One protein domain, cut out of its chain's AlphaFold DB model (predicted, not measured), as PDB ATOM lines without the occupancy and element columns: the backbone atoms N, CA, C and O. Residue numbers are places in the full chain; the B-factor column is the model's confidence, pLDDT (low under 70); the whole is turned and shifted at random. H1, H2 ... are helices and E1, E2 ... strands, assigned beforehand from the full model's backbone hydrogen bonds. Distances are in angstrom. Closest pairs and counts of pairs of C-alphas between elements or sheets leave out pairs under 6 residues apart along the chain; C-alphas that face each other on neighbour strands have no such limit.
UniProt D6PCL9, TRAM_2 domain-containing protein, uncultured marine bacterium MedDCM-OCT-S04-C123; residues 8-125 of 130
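AT A GLANCE: This is residues 8 to 125 of the 130 residues of the protein "TRAM_2 domain-containing protein" of uncultured marine bacterium MedDCM-OCT-S04-C123 (UniProt D6PCL9). A small closed barrel of five strands, E1 to E5, has a long helix, H1, running out from it like a handle: residues 26 to 30 of H1 pack on the outside of the barrel at E4 and E5, and residues 8 to 14 stick out free. The short helix H2 lies on the outside of the barrel at E2, followed by a long loop without a named element, residues 56 to 79. The printed part has 118 residues, with two named helices and five named strands in the order H1 E1 H2 E2 E3 E4 E5; the class is mixed, helices and strands. The ring is mixed, with E3 and E5 as its parallel pair. The whole is compact, with a radius of gyration of the C-alphas of 14.8 A, but elongated in outline, 48 by 26 by 26 A, and H1 makes much of the length.

HOW THE PARTS SIT: The closed barrel runs round E1, residues 36 to 45, E2, residues 80 to 84, E3, residues 96 to 99, E5, residues 120 to 124, and E4, residues 107 to 115, and back to E1. E1 bends by 87 degrees at residue 42, and its pairing is staggered: residues 36 to 40 pair with E4 and residues 40 to 45 with E2. E1 and E2 are antiparallel, with N 42 and O 82 2.8 A apart, within hydrogen-bond range. E2 and E3 form a hairpin, with N 83 and O 96 at 2.9 A. E3 and E5 are parallel at 39 degrees, with N 97 and O 120 at 2.8 A. E4, which bends by 67 degrees at residue 111, and E5 form a hairpin, with N 113 and O 121 at 2.8 A. E4 and E1 are antiparallel, with N 37 and O 110 at 2.8 A. H1, residues 8 to 30, is on the barrel, outside it, over E4; the closest C-alphas of the two are those of Ala 29 and Phe 115, 6.1 A apart. H2, residues 47 to 55, is on the barrel, outside it, near E2. H1 and H2 are apart. In both helices every O i to N i+4 pair is within hydrogen-bond range.

IN THESE COORDINATES: H1 is 32.9 A long, from C-alpha 8 at (30.400, 42.412, 32.893) to C-alpha 30 at (36.595, 17.499, 53.439). E1 measures 20.5 A, E4 20.2 A, E2 13.5 A, E5 13.0 A, H2 12.2 A and E3 9.9 A. E5 ends with C-alpha 124 at (44.630, 1.603, 48.793).

THE WHOLE: The C-alphas of Glu 8 and Val 125, the two farthest apart, are 48.3 A apart. The printed part has no cut. The links from H2 to E2 and from E2 to E3 are long. The mean pLDDT of the printed part is 80.3, and residues 46 to 77 are under 70.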
ATOM      1  N   GLU A   8      29.831  42.108  31.573       95.44
ATOM      2  CA  GLU A   8      30.400  42.412  32.893       95.44
ATOM      3  C   GLU A   8      29.487  41.960  34.047       95.44
ATOM      4  O   GLU A   8      29.949  41.414  35.046       95.44
ATOM      5  N   VAL A   9      28.163  42.100  33.894       96.12
ATOM      6  CA  VAL A   9      27.192  41.676  34.912       96.12
ATOM      7  C   VAL A   9      27.080  40.153  34.941       96.12
ATOM      8  O   VAL A   9      26.930  39.569  36.016       96.12
ATOM      9  N   LYS A  10      27.148  39.491  33.779       95.25
ATOM     10  CA  LYS A  10      27.150  38.020  33.697       95.25
ATOM     11  C   LYS A  10      28.389  37.447  34.366       95.25
ATOM     12  O   LYS A  10      28.264  36.525  35.166       95.25
ATOM     13  N   GLU A  11      29.551  38.015  34.067       95.19
ATOM     14  CA  GLU A  11      30.832  37.610  34.638       95.19
ATOM     15  C   GLU A  11      30.853  37.835  36.149       95.19
ATOM     16  O   GLU A  11      31.135  36.899  36.888       95.19
ATOM     17  N   ALA A  12      30.433  39.010  36.628       95.50
ATOM     18  CA  ALA A  12      30.353  39.289  38.063       95.50
ATOM     19  C   ALA A  12      29.424  38.310  38.805       95.50
ATOM     20  O   ALA A  12      29.757  37.822  39.888       95.50
ATOM     21  N   ARG A  13      28.263  37.980  38.220       96.81
ATOM     22  CA  ARG A  13      27.330  36.994  38.796       96.81
ATOM     23  C   ARG A  13      27.904  35.583  38.777       96.81
ATOM     24  O   ARG A  13      27.757  34.874  39.769       96.81
ATOM     25  N   LYS A  14      28.557  35.190  37.680       95.25
ATOM     26  CA  LYS A  14      29.230  33.895  37.561       95.25
ATOM     27  C   LYS A  14      30.313  33.760  38.625       95.25
ATOM     28  O   LYS A  14      30.293  32.780  39.355       95.25
ATOM     29  N   SER A  15      31.200  34.745  38.756       94.00
ATOM     30  CA  SER A  15      32.291  34.710  39.733       94.00
ATOM     31  C   SER A  15      31.776  34.560  41.160       94.00
ATOM     32  O   SER A  15      32.241  33.683  41.879       94.00
ATOM     33  N   ARG A  16      30.751  35.333  41.546       95.25
ATOM     34  CA  ARG A  16      30.136  35.215  42.875       95.25
ATOM     35  C   ARG A  16      29.515  33.835  43.113       95.25
ATOM     36  O   ARG A  16      29.661  33.281  44.193       95.25
ATOM     37  N   ALA A  17      28.817  33.285  42.119       96.44
ATOM     38  CA  ALA A  17      28.223  31.955  42.235       96.44
ATOM     39  C   ALA A  17      29.292  30.855  42.347       96.44
ATOM     40  O   ALA A  17      29.146  29.951  43.164       96.44
ATOM     41  N   MET A  18      30.370  30.951  41.562       93.56
ATOM     42  CA  MET A  18      31.482  29.997  41.596       93.56
ATOM     43  C   MET A  18      32.264  30.059  42.912       93.56
ATOM     44  O   MET A  18      32.687  29.022  43.400       93.56
ATOM     45  N   GLU A  19      32.428  31.242  43.509       92.12
ATOM     46  CA  GLU A  19      33.055  31.395  44.830       92.12
ATOM     47  C   GLU A  19      32.265  30.647  45.912       92.12
ATOM     48  O   GLU A  19      32.825  29.821  46.627       92.12
ATOM     49  N   THR A  20      30.944  30.842  45.963       95.50
ATOM     50  CA  THR A  20      30.072  30.101  46.889       95.50
ATOM     51  C   THR A  20      30.068  28.599  46.597       95.50
ATOM     52  O   THR A  20      30.082  27.783  47.514       95.50
ATOM     53  N   GLN A  21      30.057  28.204  45.321       95.06
ATOM     54  CA  GLN A  21      30.096  26.789  44.950       95.06
ATOM     55  C   GLN A  21      31.417  26.127  45.365       95.06
ATOM     56  O   GLN A  21      31.394  24.987  45.828       95.06
ATOM     57  N   LEU A  22      32.542  26.836  45.262       89.69
ATOM     58  CA  LEU A  22      33.848  26.344  45.686       89.69
ATOM     59  C   LEU A  22      33.900  26.085  47.200       89.69
ATOM     60  O   LEU A  22      34.470  25.082  47.626       89.69
ATOM     61  N   GLU A  23      33.290  26.952  48.013       91.50
ATOM     62  CA  GLU A  23      33.163  26.731  49.462       91.50
ATOM     63  C   GLU A  23      32.422  25.420  49.757       91.50
ATOM     64  O   GLU A  23      32.947  24.561  50.466       91.50
ATOM     65  N   VAL A  24      31.262  25.213  49.122       95.50
ATOM     66  CA  VAL A  24      30.476  23.975  49.262       95.50
ATOM     67  C   VAL A  24      31.264  22.752  48.785       95.50
ATOM     68  O   VAL A  24      31.247  21.712  49.442       95.50
ATOM     69  N   SER A  25      31.985  22.866  47.666       90.81
ATOM     70  CA  SER A  25      32.820  21.783  47.133       90.81
ATOM     71  C   SER A  25      33.871  21.331  48.151       90.81
ATOM     72  O   SER A  25      33.999  20.140  48.434       90.81
ATOM     73  N   ARG A  26      34.569  22.287  48.776       89.81
ATOM     74  CA  ARG A  26      35.587  22.007  49.796       89.81
ATOM     75  C   ARG A  26      34.999  21.365  51.048       89.81
ATOM     76  O   ARG A  26      35.613  20.452  51.595       89.81
ATOM     77  N   GLU A  27      33.828  21.808  51.498       94.56
ATOM     78  CA  GLU A  27      33.139  21.189  52.638       94.56
ATOM     79  C   GLU A  27      32.762  19.732  52.346       94.56
ATOM     80  O   GLU A  27      33.026  18.844  53.162       94.56
ATOM     81  N   LEU A  28      32.201  19.469  51.161       93.94
ATOM     82  CA  LEU A  28      31.841  18.117  50.732       93.94
ATOM     83  C   LEU A  28      33.071  17.218  50.618       93.94
ATOM     84  O   LEU A  28      33.058  16.108  51.149       93.94
ATOM     85  N   ALA A  29      34.139  17.695  49.977       91.25
ATOM     86  CA  ALA A  29      35.379  16.947  49.819       91.25
ATOM     87  C   ALA A  29      36.060  16.675  51.173       91.25
ATOM     88  O   ALA A  29      36.455  15.540  51.453       91.25
ATOM     89  N   SER A  30      36.094  17.667  52.070       92.62
ATOM     90  CA  SER A  30      36.595  17.499  53.439       92.62
ATOM     91  C   SER A  30      35.819  16.434  54.207       92.62
ATOM     92  O   SER A  30      36.426  15.620  54.904       92.62
ATOM     93  N   ALA A  31      34.496  16.378  54.036       96.19
ATOM     94  CA  ALA A  31      33.657  15.364  54.659       96.19
ATOM     95  C   ALA A  31      33.913  13.940  54.132       96.19
ATOM     96  O   ALA A  31      33.418  12.991  54.742       96.19
ATOM     97  N   GLN A  32      34.643  13.758  53.024       94.94
ATOM     98  CA  GLN A  32      35.029  12.434  52.520       94.94
ATOM     99  C   GLN A  32      36.305  11.886  53.159       94.94
ATOM    100  O   GLN A  32      36.497  10.671  53.144       94.94
ATOM    101  N   VAL A  33      37.154  12.738  53.745       94.62
ATOM    102  CA  VAL A  33      38.417  12.306  54.358       94.62
ATOM    103  C   VAL A  33      38.154  11.268  55.455       94.62
ATOM    104  O   VAL A  33      37.289  11.434  56.315       94.62
ATOM    105  N   GLY A  34      38.899  10.166  55.402       94.62
ATOM    106  CA  GLY A  34      38.785   9.013  56.290       94.62
ATOM    107  C   GLY A  34      37.783   7.948  55.837       94.62
ATOM    108  O   GLY A  34      37.835   6.830  56.357       94.62
ATOM    109  N   LYS A  35      36.902   8.234  54.868       96.00
ATOM    110  CA  LYS A  35      35.937   7.248  54.357       96.00
ATOM    111  C   LYS A  35      36.592   6.273  53.389       96.00
ATOM    112  O   LYS A  35      37.484   6.633  52.622       96.00
ATOM    113  N   MET A  36      36.080   5.045  53.395       96.25
ATOM    114  CA  MET A  36      36.360   4.065  52.353       96.25
ATOM    115  C   MET A  36      35.399   4.268  51.183       96.25
ATOM    116  O   MET A  36      34.189   4.387  51.384       96.25
ATOM    117  N   MET A  37      35.935   4.287  49.970       95.00
ATOM    118  CA  MET A  37      35.185   4.488  48.739       95.00
ATOM    119  C   MET A  37      35.548   3.406  47.727       95.00
ATOM    120  O   MET A  37      36.717   3.061  47.557       95.00
ATOM    121  N   ARG A  38      34.533   2.876  47.040       96.81
ATOM    122  CA  ARG A  38      34.734   2.024  45.872       96.81
ATOM    123  C   ARG A  38      34.939   2.916  44.652       96.81
ATOM    124  O   ARG A  38      34.074   3.728  44.341       96.81
ATOM    125  N   VAL A  39      36.061   2.739  43.968       96.69
ATOM    126  CA  VAL A  39      36.484   3.592  42.848       96.69
ATOM    127  C   VAL A  39      36.836   2.745  41.636       96.69
ATOM    128  O   VAL A  39      37.296   1.611  41.785       96.69
ATOM    129  N   LEU A  40      36.609   3.278  40.438       97.19
ATOM    130  CA  LEU A  40      37.035   2.653  39.187       97.19
ATOM    131  C   LEU A  40      38.379   3.240  38.765       97.19
ATOM    132  O   LEU A  40      38.449   4.427  38.463       97.19
ATOM    133  N   VAL A  41      39.423   2.412  38.724       96.19
ATOM    134  CA  VAL A  41      40.753   2.836  38.266       96.19
ATOM    135  C   VAL A  41      40.749   2.953  36.746       96.19
ATOM    136  O   VAL A  41      40.403   1.999  36.054       96.19
ATOM    137  N   GLU A  42      41.162   4.099  36.219       93.00
ATOM    138  CA  GLU A  42      41.185   4.371  34.777       93.00
ATOM    139  C   GLU A  42      42.585   4.190  34.181       93.00
ATOM    140  O   GLU A  42      42.725   3.763  33.037       93.00
ATOM    141  N   GLY A  43      43.641   4.424  34.965       91.62
ATOM    142  CA  GLY A  43      45.014   4.278  34.487       91.62
ATOM    143  C   GLY A  43      46.073   4.755  35.480       91.62
ATOM    144  O   GLY A  43      45.737   5.205  36.578       91.62
ATOM    145  N   PRO A  44      47.365   4.662  35.115       88.25
ATOM    146  CA  PRO A  44      48.427   5.319  35.865       88.25
ATOM    147  C   PRO A  44      48.273   6.843  35.781       88.25
ATOM    148  O   PRO A  44      47.900   7.383  34.739       88.25
ATOM    149  N   ALA A  45      48.591   7.548  36.864       81.25
ATOM    150  CA  ALA A  45      48.806   8.985  36.799       81.25
ATOM    151  C   ALA A  45      50.250   9.213  36.340       81.25
ATOM    152  O   ALA A  45      51.190   9.145  37.134       81.25
ATOM    153  N   ASP A  46      50.440   9.424  35.040       69.44
ATOM    154  CA  ASP A  46      51.748   9.800  34.512       69.44
ATOM    155  C   ASP A  46      52.178  11.160  35.084       69.44
ATOM    156  O   ASP A  46      51.340  11.979  35.467       69.44
ATOM    157  N   ALA A  47      53.484  11.447  35.097       62.97
ATOM    158  CA  ALA A  47      54.011  12.728  35.586       62.97
ATOM    159  C   ALA A  47      53.329  13.941  34.917       62.97
ATOM    160  O   ALA A  47      53.064  14.940  35.578       62.97
ATOM    161  N   ALA A  48      52.953  13.817  33.639       61.09
ATOM    162  CA  ALA A  48      52.180  14.825  32.918       61.09
ATOM    163  C   ALA A  48      50.748  14.999  33.465       61.09
ATOM    164  O   ALA A  48      50.264  16.122  33.548       61.09
ATOM    165  N   ALA A  49      50.083  13.917  33.882       60.09
ATOM    166  CA  ALA A  49      48.745  13.961  34.475       60.09
ATOM    167  C   ALA A  49      48.771  14.499  35.919       60.09
ATOM    168  O   ALA A  49      47.847  15.191  36.346       60.09
ATOM    169  N   ILE A  50      49.853  14.225  36.656       60.44
ATOM    170  CA  ILE A  50      50.135  14.828  37.967       60.44
ATOM    171  C   ILE A  50      50.391  16.333  37.807       60.44
ATOM    172  O   ILE A  50      49.860  17.139  38.567       60.44
ATOM    173  N   GLU A  51      51.137  16.755  36.788       56.69
ATOM    174  CA  GLU A  51      51.377  18.173  36.512       56.69
ATOM    175  C   GLU A  51      50.107  18.889  36.006       56.69
ATOM    176  O   GLU A  51      49.822  20.016  36.408       56.69
ATOM    177  N   GLU A  52      49.260  18.211  35.227       52.84
ATOM    178  CA  GLU A  52      47.944  18.707  34.798       52.84
ATOM    179  C   GLU A  52      46.959  18.866  35.976       52.84
ATOM    180  O   GLU A  52      46.234  19.867  36.045       52.84
ATOM    181  N   SER A  53      47.020  17.968  36.971       48.56
ATOM    182  CA  SER A  53      46.331  18.104  38.272       48.56
ATOM    183  C   SER A  53      46.802  19.319  39.076       48.56
ATOM    184  O   SER A  53      46.055  19.895  39.863       48.56
ATOM    185  N   ASN A  54      48.023  19.779  38.812       46.78
ATOM    186  CA  ASN A  54      48.602  20.936  39.472       46.78
ATOM    187  C   ASN A  54      48.329  22.242  38.697       46.78
ATOM    188  O   ASN A  54      48.395  23.318  39.287       46.78
ATOM    189  N   ILE A  55      47.998  22.188  37.390       41.69
ATOM    190  CA  ILE A  55      48.119  23.386  36.524       41.69
ATOM    191  C   ILE A  55      46.890  23.775  35.681       41.69
ATOM    192  O   ILE A  55      46.807  24.952  35.331       41.69
ATOM    193  N   ARG A  56      45.895  22.933  35.352       35.47
ATOM    194  CA  ARG A  56      44.851  23.381  34.389       35.47
ATOM    195  C   ARG A  56      43.407  23.060  34.785       35.47
ATOM    196  O   ARG A  56      42.916  21.970  34.544       35.47
ATOM    197  N   SER A  57      42.716  24.069  35.324       37.97
ATOM    198  CA  SER A  57      41.248  24.168  35.280       37.97
ATOM    199  C   SER A  57      40.854  24.724  33.907       37.97
ATOM    200  O   SER A  57      41.354  25.779  33.510       37.97
ATOM    201  N   TRP A  58      40.035  23.987  33.155       39.25
ATOM    202  CA  TRP A  58      39.852  24.199  31.715       39.25
ATOM    203  C   TRP A  58      39.082  25.476  31.339       39.25
ATOM    204  O   TRP A  58      39.283  25.954  30.232       39.25
ATOM    205  N   GLU A  59      38.255  26.109  32.179       29.05
ATOM    206  CA  GLU A  59      37.344  27.142  31.630       29.05
ATOM    207  C   GLU A  59      37.516  28.587  32.083       29.05
ATOM    208  O   GLU A  59      37.038  29.479  31.390       29.05
ATOM    209  N   HIS A  60      38.241  28.896  33.152       31.03
ATOM    210  CA  HIS A  60      38.494  30.292  33.511       31.03
ATOM    211  C   HIS A  60      39.831  30.387  34.219       31.03
ATOM    212  O   HIS A  60      40.096  29.582  35.099       31.03
ATOM    213  N   GLY A  61      40.644  31.396  33.895       35.66
ATOM    214  CA  GLY A  61      41.903  31.728  34.580       35.66
ATOM    215  C   GLY A  61      41.770  32.092  36.070       35.66
ATOM    216  O   GLY A  61      42.567  32.871  36.584       35.66
ATOM    217  N   LEU A  62      40.777  31.546  36.768       34.84
ATOM    218  CA  LEU A  62      40.754  31.360  38.206       34.84
ATOM    219  C   LEU A  62      41.726  30.221  38.510       34.84
ATOM    220  O   LEU A  62      41.404  29.040  38.392       34.84
ATOM    221  N   LEU A  63      42.960  30.609  38.826       36.16
ATOM    222  CA  LEU A  63      43.970  29.705  39.355       36.16
ATOM    223  C   LEU A  63      43.335  28.816  40.432       36.16
ATOM    224  O   LEU A  63      42.776  29.348  41.396       36.16
ATOM    225  N   ARG A  64      43.500  27.486  40.305       45.09
ATOM    226  CA  ARG A  64      43.566  26.594  41.475       45.09
ATOM    227  C   ARG A  64      44.387  27.349  42.507       45.09
ATOM    228  O   ARG A  64      45.498  27.786  42.184       45.09
ATOM    229  N   SER A  65      43.790  27.664  43.653       36.97
ATOM    230  CA  SER A  65      44.409  28.653  44.526       36.97
ATOM    231  C   SER A  65      45.824  28.178  44.854       36.97
ATOM    232  O   SER A  65      46.016  27.055  45.313       36.97
ATOM    233  N   LYS A  66      46.821  29.041  44.631       38.12
ATOM    234  CA  LYS A  66      48.208  28.881  45.104       38.12
ATOM    235  C   LYS A  66      48.281  28.891  46.647       38.12
ATOM    236  O   LYS A  66      49.278  29.311  47.221       38.12
ATOM    237  N   SER A  67      47.195  28.529  47.331       34.88
ATOM    238  CA  SER A  67      47.121  28.480  48.777       34.88
ATOM    239  C   SER A  67      47.897  27.254  49.231       34.88
ATOM    240  O   SER A  67      47.537  26.112  48.939       34.88
ATOM    241  N   GLU A  68      48.987  27.531  49.935       39.81
ATOM    242  CA  GLU A  68      50.075  26.650  50.370       39.81
ATOM    243  C   GLU A  68      49.645  25.462  51.261       39.81
ATOM    244  O   GLU A  68      50.486  24.786  51.842       39.81
ATOM    245  N   LYS A  69      48.339  25.185  51.382       36.44
ATOM    246  CA  LYS A  69      47.762  24.090  52.178       36.44
ATOM    247  C   LYS A  69      46.880  23.114  51.389       36.44
ATOM    248  O   LYS A  69      46.457  22.122  51.967       36.44
ATOM    249  N   SER A  70      46.612  23.369  50.103       37.50
ATOM    250  CA  SER A  70      45.824  22.466  49.236       37.50
ATOM    251  C   SER A  70      46.672  21.710  48.209       37.50
ATOM    252  O   SER A  70      46.162  20.821  47.530       37.50
ATOM    253  N   ALA A  71      47.955  22.042  48.082       41.84
ATOM    254  CA  ALA A  71      48.892  21.242  47.313       41.84
ATOM    255  C   ALA A  71      49.440  20.151  48.234       41.84
ATOM    256  O   ALA A  71      50.501  20.310  48.835       41.84
ATOM    257  N   ILE A  72      48.726  19.031  48.353       49.28
ATOM    258  CA  ILE A  72      49.441  17.777  48.593       49.28
ATOM    259  C   ILE A  72      50.379  17.664  47.394       49.28
ATOM    260  O   ILE A  72      49.936  17.442  46.269       49.28
ATOM    261  N   SER A  73      51.661  17.962  47.609       52.94
ATOM    262  CA  SER A  73      52.688  17.747  46.605       52.94
ATOM    263  C   SER A  73      52.732  16.245  46.389       52.94
ATOM    264  O   SER A  73      53.351  15.531  47.179       52.94
ATOM    265  N   LEU A  74      51.986  15.768  45.391       62.12
ATOM    266  CA  LEU A  74      52.023  14.380  44.965       62.12
ATOM    267  C   LEU A  74      53.494  14.065  44.725       62.12
ATOM    268  O   LEU A  74      54.133  14.665  43.857       62.12
ATOM    269  N   ASP A  75      54.052  13.218  45.583       65.62
ATOM    270  CA  ASP A  75      55.461  12.889  45.519       65.62
ATOM    271  C   ASP A  75      55.723  12.220  44.171       65.62
ATOM    272  O   ASP A  75      55.171  11.159  43.874       65.62
ATOM    273  N   THR A  76      56.549  12.869  43.352       63.50
ATOM    274  CA  THR A  76      56.902  12.401  42.011       63.50
ATOM    275  C   THR A  76      57.798  11.168  42.051       63.50
ATOM    276  O   THR A  76      57.976  10.513  41.025       63.50
ATOM    277  N   SER A  77      58.347  10.826  43.225       67.19
ATOM    278  CA  SER A  77      59.070   9.575  43.451       67.19
ATOM    279  C   SER A  77      58.134   8.375  43.639       67.19
ATOM    280  O   SER A  77      58.543   7.226  43.461       67.19
ATOM    281  N   THR A  78      56.862   8.640  43.938       73.69
ATOM    282  CA  THR A  78      55.845   7.622  44.163       73.69
ATOM    283  C   THR A  78      55.002   7.419  42.902       73.69
ATOM    284  O   THR A  78      54.649   8.362  42.200       73.69
ATOM    285  N   SER A  79      54.667   6.167  42.588       84.44
ATOM    286  CA  SER A  79      53.706   5.861  41.522       84.44
ATOM    287  C   SER A  79      52.294   6.243  41.951       84.44
ATOM    288  O   SER A  79      51.934   5.977  43.093       84.44
ATOM    289  N   TRP A  80      51.481   6.758  41.038       90.25
ATOM    290  CA  TRP A  80      50.095   7.147  41.296       90.25
ATOM    291  C   TRP A  80      49.161   6.505  40.270       90.25
ATOM    292  O   TRP A  80      49.571   6.185  39.151       90.25
ATOM    293  N   SER A  81      47.896   6.342  40.640       92.56
ATOM    294  CA  SER A  81      46.814   5.891  39.763       92.56
ATOM    295  C   SER A  81      45.683   6.914  39.757       92.56
ATOM    296  O   SER A  81      45.437   7.572  40.766       92.56
ATOM    297  N   ILE A  82      44.992   7.040  38.628       93.56
ATOM    298  CA  ILE A  82      43.801   7.882  38.480       93.56
ATOM    299  C   ILE A  82      42.573   6.987  38.518       93.56
ATOM    300  O   ILE A  82      42.540   5.924  37.890       93.56
ATOM    301  N   ALA A  83      41.565   7.431  39.252       94.75
ATOM    302  CA  ALA A  83      40.279   6.781  39.349       94.75
ATOM    303  C   ALA A  83      39.145   7.804  39.412       94.75
ATOM    304  O   ALA A  83      39.372   9.004  39.572       94.75
ATOM    305  N   ARG A  84      37.918   7.294  39.349       95.50
ATOM    306  CA  ARG A  84      36.688   8.057  39.569       95.50
ATOM    307  C   ARG A  84      35.752   7.339  40.534       95.50
ATOM    308  O   ARG A  84      35.782   6.104  40.636       95.50
ATOM    309  N   GLY A  85      34.942   8.111  41.250       94.38
ATOM    310  CA  GLY A  85      33.870   7.595  42.084       94.38
ATOM    311  C   GLY A  85      32.670   7.142  41.254       94.38
ATOM    312  O   GLY A  85      32.585   7.355  40.046       94.38
ATOM    313  N   GLU A  86      31.713   6.493  41.916       93.81
ATOM    314  CA  GLU A  86      30.470   6.031  41.279       93.81
ATOM    315  C   GLU A  86      29.601   7.188  40.762       93.81
ATOM    316  O   GLU A  86      28.899   7.034  39.765       93.81
ATOM    317  N   ALA A  87      29.662   8.340  41.434       92.12
ATOM    318  CA  ALA A  87      28.892   9.529  41.086       92.12
ATOM    319  C   ALA A  87      29.584  10.429  40.048       92.12
ATOM    320  O   ALA A  87      28.946  11.363  39.569       92.12
ATOM    321  N   ASP A  88      30.844  10.147  39.705       92.75
ATOM    322  CA  ASP A  88      31.672  11.030  38.887       92.75
ATOM    323  C   ASP A  88      31.624  10.620  37.405       92.75
ATOM    324  O   ASP A  88      31.930   9.479  37.013       92.75
ATOM    325  N   ALA A  89      31.239  11.578  36.566       92.44
ATOM    326  CA  ALA A  89      31.237  11.467  35.121       92.44
ATOM    327  C   ALA A  89      32.656  11.636  34.542       92.44
ATOM    328  O   ALA A  89      33.414  12.502  34.986       92.44
ATOM    329  N   PRO A  90      33.017  10.851  33.509       88.88
ATOM    330  CA  PRO A  90      34.303  10.998  32.835       88.88
ATOM    331  C   PRO A  90      34.429  12.384  32.186       88.88
ATOM    332  O   PRO A  90      33.440  12.935  31.704       88.88
ATOM    333  N   ASP A  91      35.649  12.922  32.170       83.06
ATOM    334  CA  ASP A  91      36.057  14.196  31.546       83.06
ATOM    335  C   ASP A  91      35.423  15.486  32.099       83.06
ATOM    336  O   ASP A  91      35.867  16.579  31.744       83.06
ATOM    337  N   ILE A  92      34.409  15.376  32.958       87.25
ATOM    338  CA  ILE A  92      33.646  16.512  33.488       87.25
ATOM    339  C   ILE A  92      33.884  16.687  34.986       87.25
ATOM    340  O   ILE A  92      34.210  17.792  35.421       87.25
ATOM    341  N   ASP A  93      33.728  15.611  35.760       90.19
ATOM    342  CA  ASP A  93      33.820  15.661  37.217       90.19
ATOM    343  C   ASP A  93      35.264  15.467  37.717       90.19
ATOM    344  O   ASP A  93      36.201  15.215  36.950       90.19
ATOM    345  N   GLY A  94      35.445  15.641  39.028       87.56
ATOM    346  CA  GLY A  94      36.739  15.547  39.699       87.56
ATOM    347  C   GLY A  94      37.375  14.161  39.618       87.56
ATOM    348  O   GLY A  94      36.712  13.145  39.398       87.56
ATOM    349  N   ARG A  95      38.695  14.110  39.820       91.56
ATOM    350  CA  ARG A  95      39.467  12.861  39.808       91.56
ATOM    351  C   ARG A  95      39.812  12.406  41.218       91.56
ATOM    352  O   ARG A  95      39.932  13.199  42.150       91.56
ATOM    353  N   ILE A  96      40.039  11.106  41.357       93.06
ATOM    354  CA  ILE A  96      40.573  10.495  42.571       93.06
ATOM    355  C   ILE A  96      42.000  10.035  42.279       93.06
ATOM    356  O   ILE A  96      42.219   9.125  41.476       93.06
ATOM    357  N   TYR A  97      42.973  10.663  42.933       92.25
ATOM    358  CA  TYR A  97      44.384  10.295  42.854       92.25
ATOM    359  C   TYR A  97      44.711   9.288  43.946       92.25
ATOM    360  O   TYR A  97      44.578   9.580  45.131       92.25
ATOM    361  N   ILE A  98      45.150   8.100  43.545       93.06
ATOM    362  CA  ILE A  98      45.444   7.003  44.462       93.06
ATOM    363  C   ILE A  98      46.946   6.768  44.496       93.06
ATOM    364  O   ILE A  98      47.565   6.569  43.449       93.06
ATOM    365  N   GLN A  99      47.531   6.765  45.691       90.56
ATOM    366  CA  GLN A  99      48.943   6.456  45.862       90.56
ATOM    367  C   GLN A  99      49.200   4.970  45.566       90.56
ATOM    368  O   GLN A  99      48.570   4.081  46.131       90.56
ATOM    369  N   GLY A 100      50.145   4.691  44.674       90.00
ATOM    370  CA  GLY A 100      50.481   3.352  44.193       90.00
ATOM    371  C   GLY A 100      49.978   3.064  42.777       90.00
ATOM    372  O   GLY A 100      49.249   3.843  42.160       90.00
ATOM    373  N   ARG A 101      50.394   1.912  42.242       89.25
ATOM    374  CA  ARG A 101      49.971   1.415  40.930       89.25
ATOM    375  C   ARG A 101      48.897   0.347  41.103       89.25
ATOM    376  O   ARG A 101      49.208  -0.787  41.457       89.25
ATOM    377  N   LEU A 102      47.652   0.718  40.838       92.31
ATOM    378  CA  LEU A 102      46.512  -0.193  40.846       92.31
ATOM    379  C   LEU A 102      46.217  -0.712  39.441       92.31
ATOM    380  O   LEU A 102      46.646  -0.126  38.445       92.31
ATOM    381  N   MET A 103      45.493  -1.830  39.358       92.81
ATOM    382  CA  MET A 103      45.098  -2.404  38.073       92.81
ATOM    383  C   MET A 103      44.035  -1.521  37.403       92.81
ATOM    384  O   MET A 103      42.954  -1.344  37.971       92.81
ATOM    385  N   PRO A 104      44.292  -0.989  36.193       94.50
ATOM    386  CA  PRO A 104      43.295  -0.221  35.457       94.50
ATOM    387  C   PRO A 104      42.085  -1.071  35.063       94.50
ATOM    388  O   PRO A 104      42.196  -2.281  34.860       94.50
ATOM    389  N   HIS A 105      40.945  -0.412  34.875       94.94
ATOM    390  CA  HIS A 105      39.650  -0.996  34.508       94.94
ATOM    391  C   HIS A 105      39.064  -1.944  35.563       94.94
ATOM    392  O   HIS A 105      38.183  -2.751  35.262       94.94
ATOM    393  N   GLN A 106      39.534  -1.847  36.807       95.88
ATOM    394  CA  GLN A 106      39.038  -2.634  37.929       95.88
ATOM    395  C   GLN A 106      38.588  -1.736  39.076       95.88
ATOM    396  O   GLN A 106      39.138  -0.657  39.318       95.88
ATOM    397  N   PHE A 107      37.582  -2.212  39.808       96.12
ATOM    398  CA  PHE A 107      37.127  -1.548  41.020       96.12
ATOM    399  C   PHE A 107      38.038  -1.885  42.190       96.12
ATOM    400  O   PHE A 107      38.308  -3.056  42.432       96.12
ATOM    401  N   HIS A 108      38.441  -0.863  42.935       95.88
ATOM    402  CA  HIS A 108      39.228  -0.999  44.156       95.88
ATOM    403  C   HIS A 108      38.529  -0.265  45.301       95.88
ATOM    404  O   HIS A 108      37.763   0.673  45.068       95.88
ATOM    405  N   VAL A 109      38.782  -0.695  46.536       96.44
ATOM    406  CA  VAL A 109      38.389   0.060  47.730       96.44
ATOM    407  C   VAL A 109      39.594   0.866  48.193       96.44
ATOM    408  O   VAL A 109      40.666   0.315  48.440       96.44
ATOM    409  N   VAL A 110      39.413   2.175  48.297       96.19
ATOM    410  CA  VAL A 110      40.449   3.115  48.730       96.19
ATOM    411  C   VAL A 110      39.956   3.912  49.925       96.19
ATOM    412  O   VAL A 110      38.751   4.112  50.083       96.19
ATOM    413  N   GLN A 111      40.872   4.373  50.766       97.06
ATOM    414  CA  GLN A 111      40.574   5.318  51.830       97.06
ATOM    415  C   GLN A 111      40.969   6.719  51.379       97.06
ATOM    416  O   GLN A 111      42.106   6.938  50.969       97.06
ATOM    417  N   ILE A 112      40.042   7.671  51.465       95.88
ATOM    418  CA  ILE A 112      40.334   9.073  51.154       95.88
ATOM    419  C   ILE A 112      41.196   9.655  52.278       95.88
ATOM    420  O   ILE A 112      40.792   9.643  53.440       95.88
ATOM    421  N   THR A 113      42.370  10.179  51.944       94.25
ATOM    422  CA  THR A 113      43.333  10.763  52.892       94.25
ATOM    423  C   THR A 113      43.410  12.284  52.784       94.25
ATOM    424  O   THR A 113      43.800  12.951  53.742       94.25
ATOM    425  N   GLY A 114      42.973  12.854  51.659       90.25
ATOM    426  CA  GLY A 114      42.978  14.294  51.430       90.25
ATOM    427  C   GLY A 114      42.123  14.710  50.239       90.25
ATOM    428  O   GLY A 114      41.449  13.888  49.618       90.25
ATOM    429  N   PHE A 115      42.141  16.005  49.930       90.12
ATOM    430  CA  PHE A 115      41.384  16.590  48.827       90.12
ATOM    431  C   PHE A 115      42.010  17.907  48.348       90.12
ATOM    432  O   PHE A 115      42.786  18.540  49.069       90.12
ATOM    433  N   THR A 116      41.651  18.309  47.133       86.19
ATOM    434  CA  THR A 116      41.865  19.647  46.566       86.19
ATOM    435  C   THR A 116      40.505  20.327  46.349       86.19
ATOM    436  O   THR A 116      39.492  19.863  46.860       86.19
ATOM    437  N   ASP A 117      40.436  21.423  45.590       84.56
ATOM    438  CA  ASP A 117      39.174  22.133  45.324       84.56
ATOM    439  C   ASP A 117      38.053  21.232  44.755       84.56
ATOM    440  O   ASP A 117      36.886  21.416  45.112       84.56
ATOM    441  N   TYR A 118      38.409  20.259  43.906       87.94
ATOM    442  CA  TYR A 118      37.458  19.342  43.257       87.94
ATOM    443  C   TYR A 118      37.950  17.889  43.163       87.94
ATOM    444  O   TYR A 118      37.172  17.021  42.783       87.94
ATOM    445  N   ASP A 119      39.214  17.612  43.496       89.69
ATOM    446  CA  ASP A 119      39.804  16.274  43.390       89.69
ATOM    447  C   ASP A 119      39.970  15.639  44.779       89.69
ATOM    448  O   ASP A 119      40.165  16.331  45.782       89.69
ATOM    449  N   LEU A 120      39.940  14.308  44.847       92.38
ATOM    450  CA  LEU A 120      40.214  13.548  46.069       92.38
ATOM    451  C   LEU A 120      41.572  12.858  45.985       92.38
ATOM    452  O   LEU A 120      42.046  12.487  44.912       92.38
ATOM    453  N   ILE A 121      42.188  12.653  47.143       92.19
ATOM    454  CA  ILE A 121      43.453  11.935  47.288       92.19
ATOM    455  C   ILE A 121      43.212  10.755  48.212       92.19
ATOM    456  O   ILE A 121      42.545  10.886  49.240       92.19
ATOM    457  N   ALA A 122      43.721   9.597  47.820       94.19
ATOM    458  CA  ALA A 122      43.410   8.344  48.468       94.19
ATOM    459  C   ALA A 122      44.603   7.391  48.511       94.19
ATOM    460  O   ALA A 122      45.556   7.493  47.736       94.19
ATOM    461  N   GLU A 123      44.497   6.411  49.394       94.31
ATOM    462  CA  GLU A 123      45.425   5.295  49.518       94.31
ATOM    463  C   GLU A 123      44.654   3.971  49.409       94.31
ATOM    464  O   GLU A 123      43.486   3.895  49.809       94.31
ATOM    465  N   PRO A 124      45.259   2.913  48.845       93.75
ATOM    466  CA  PRO A 124      44.630   1.603  48.793       93.75
ATOM    467  C   PRO A 124      44.438   1.050  50.205       93.75
ATOM    468  O   PRO A 124      45.349   1.086  51.033       93.75
ATOM    469  N   VAL A 125      43.257   0.496  50.476       92.00
ATOM    470  CA  VAL A 125      43.037  -0.242  51.722       92.00
ATOM    471  C   VAL A 125      43.737  -1.589  51.576       92.00
ATOM    472  O   VAL A 125      43.436  -2.332  50.643       92.00
TER     473      VAL A 125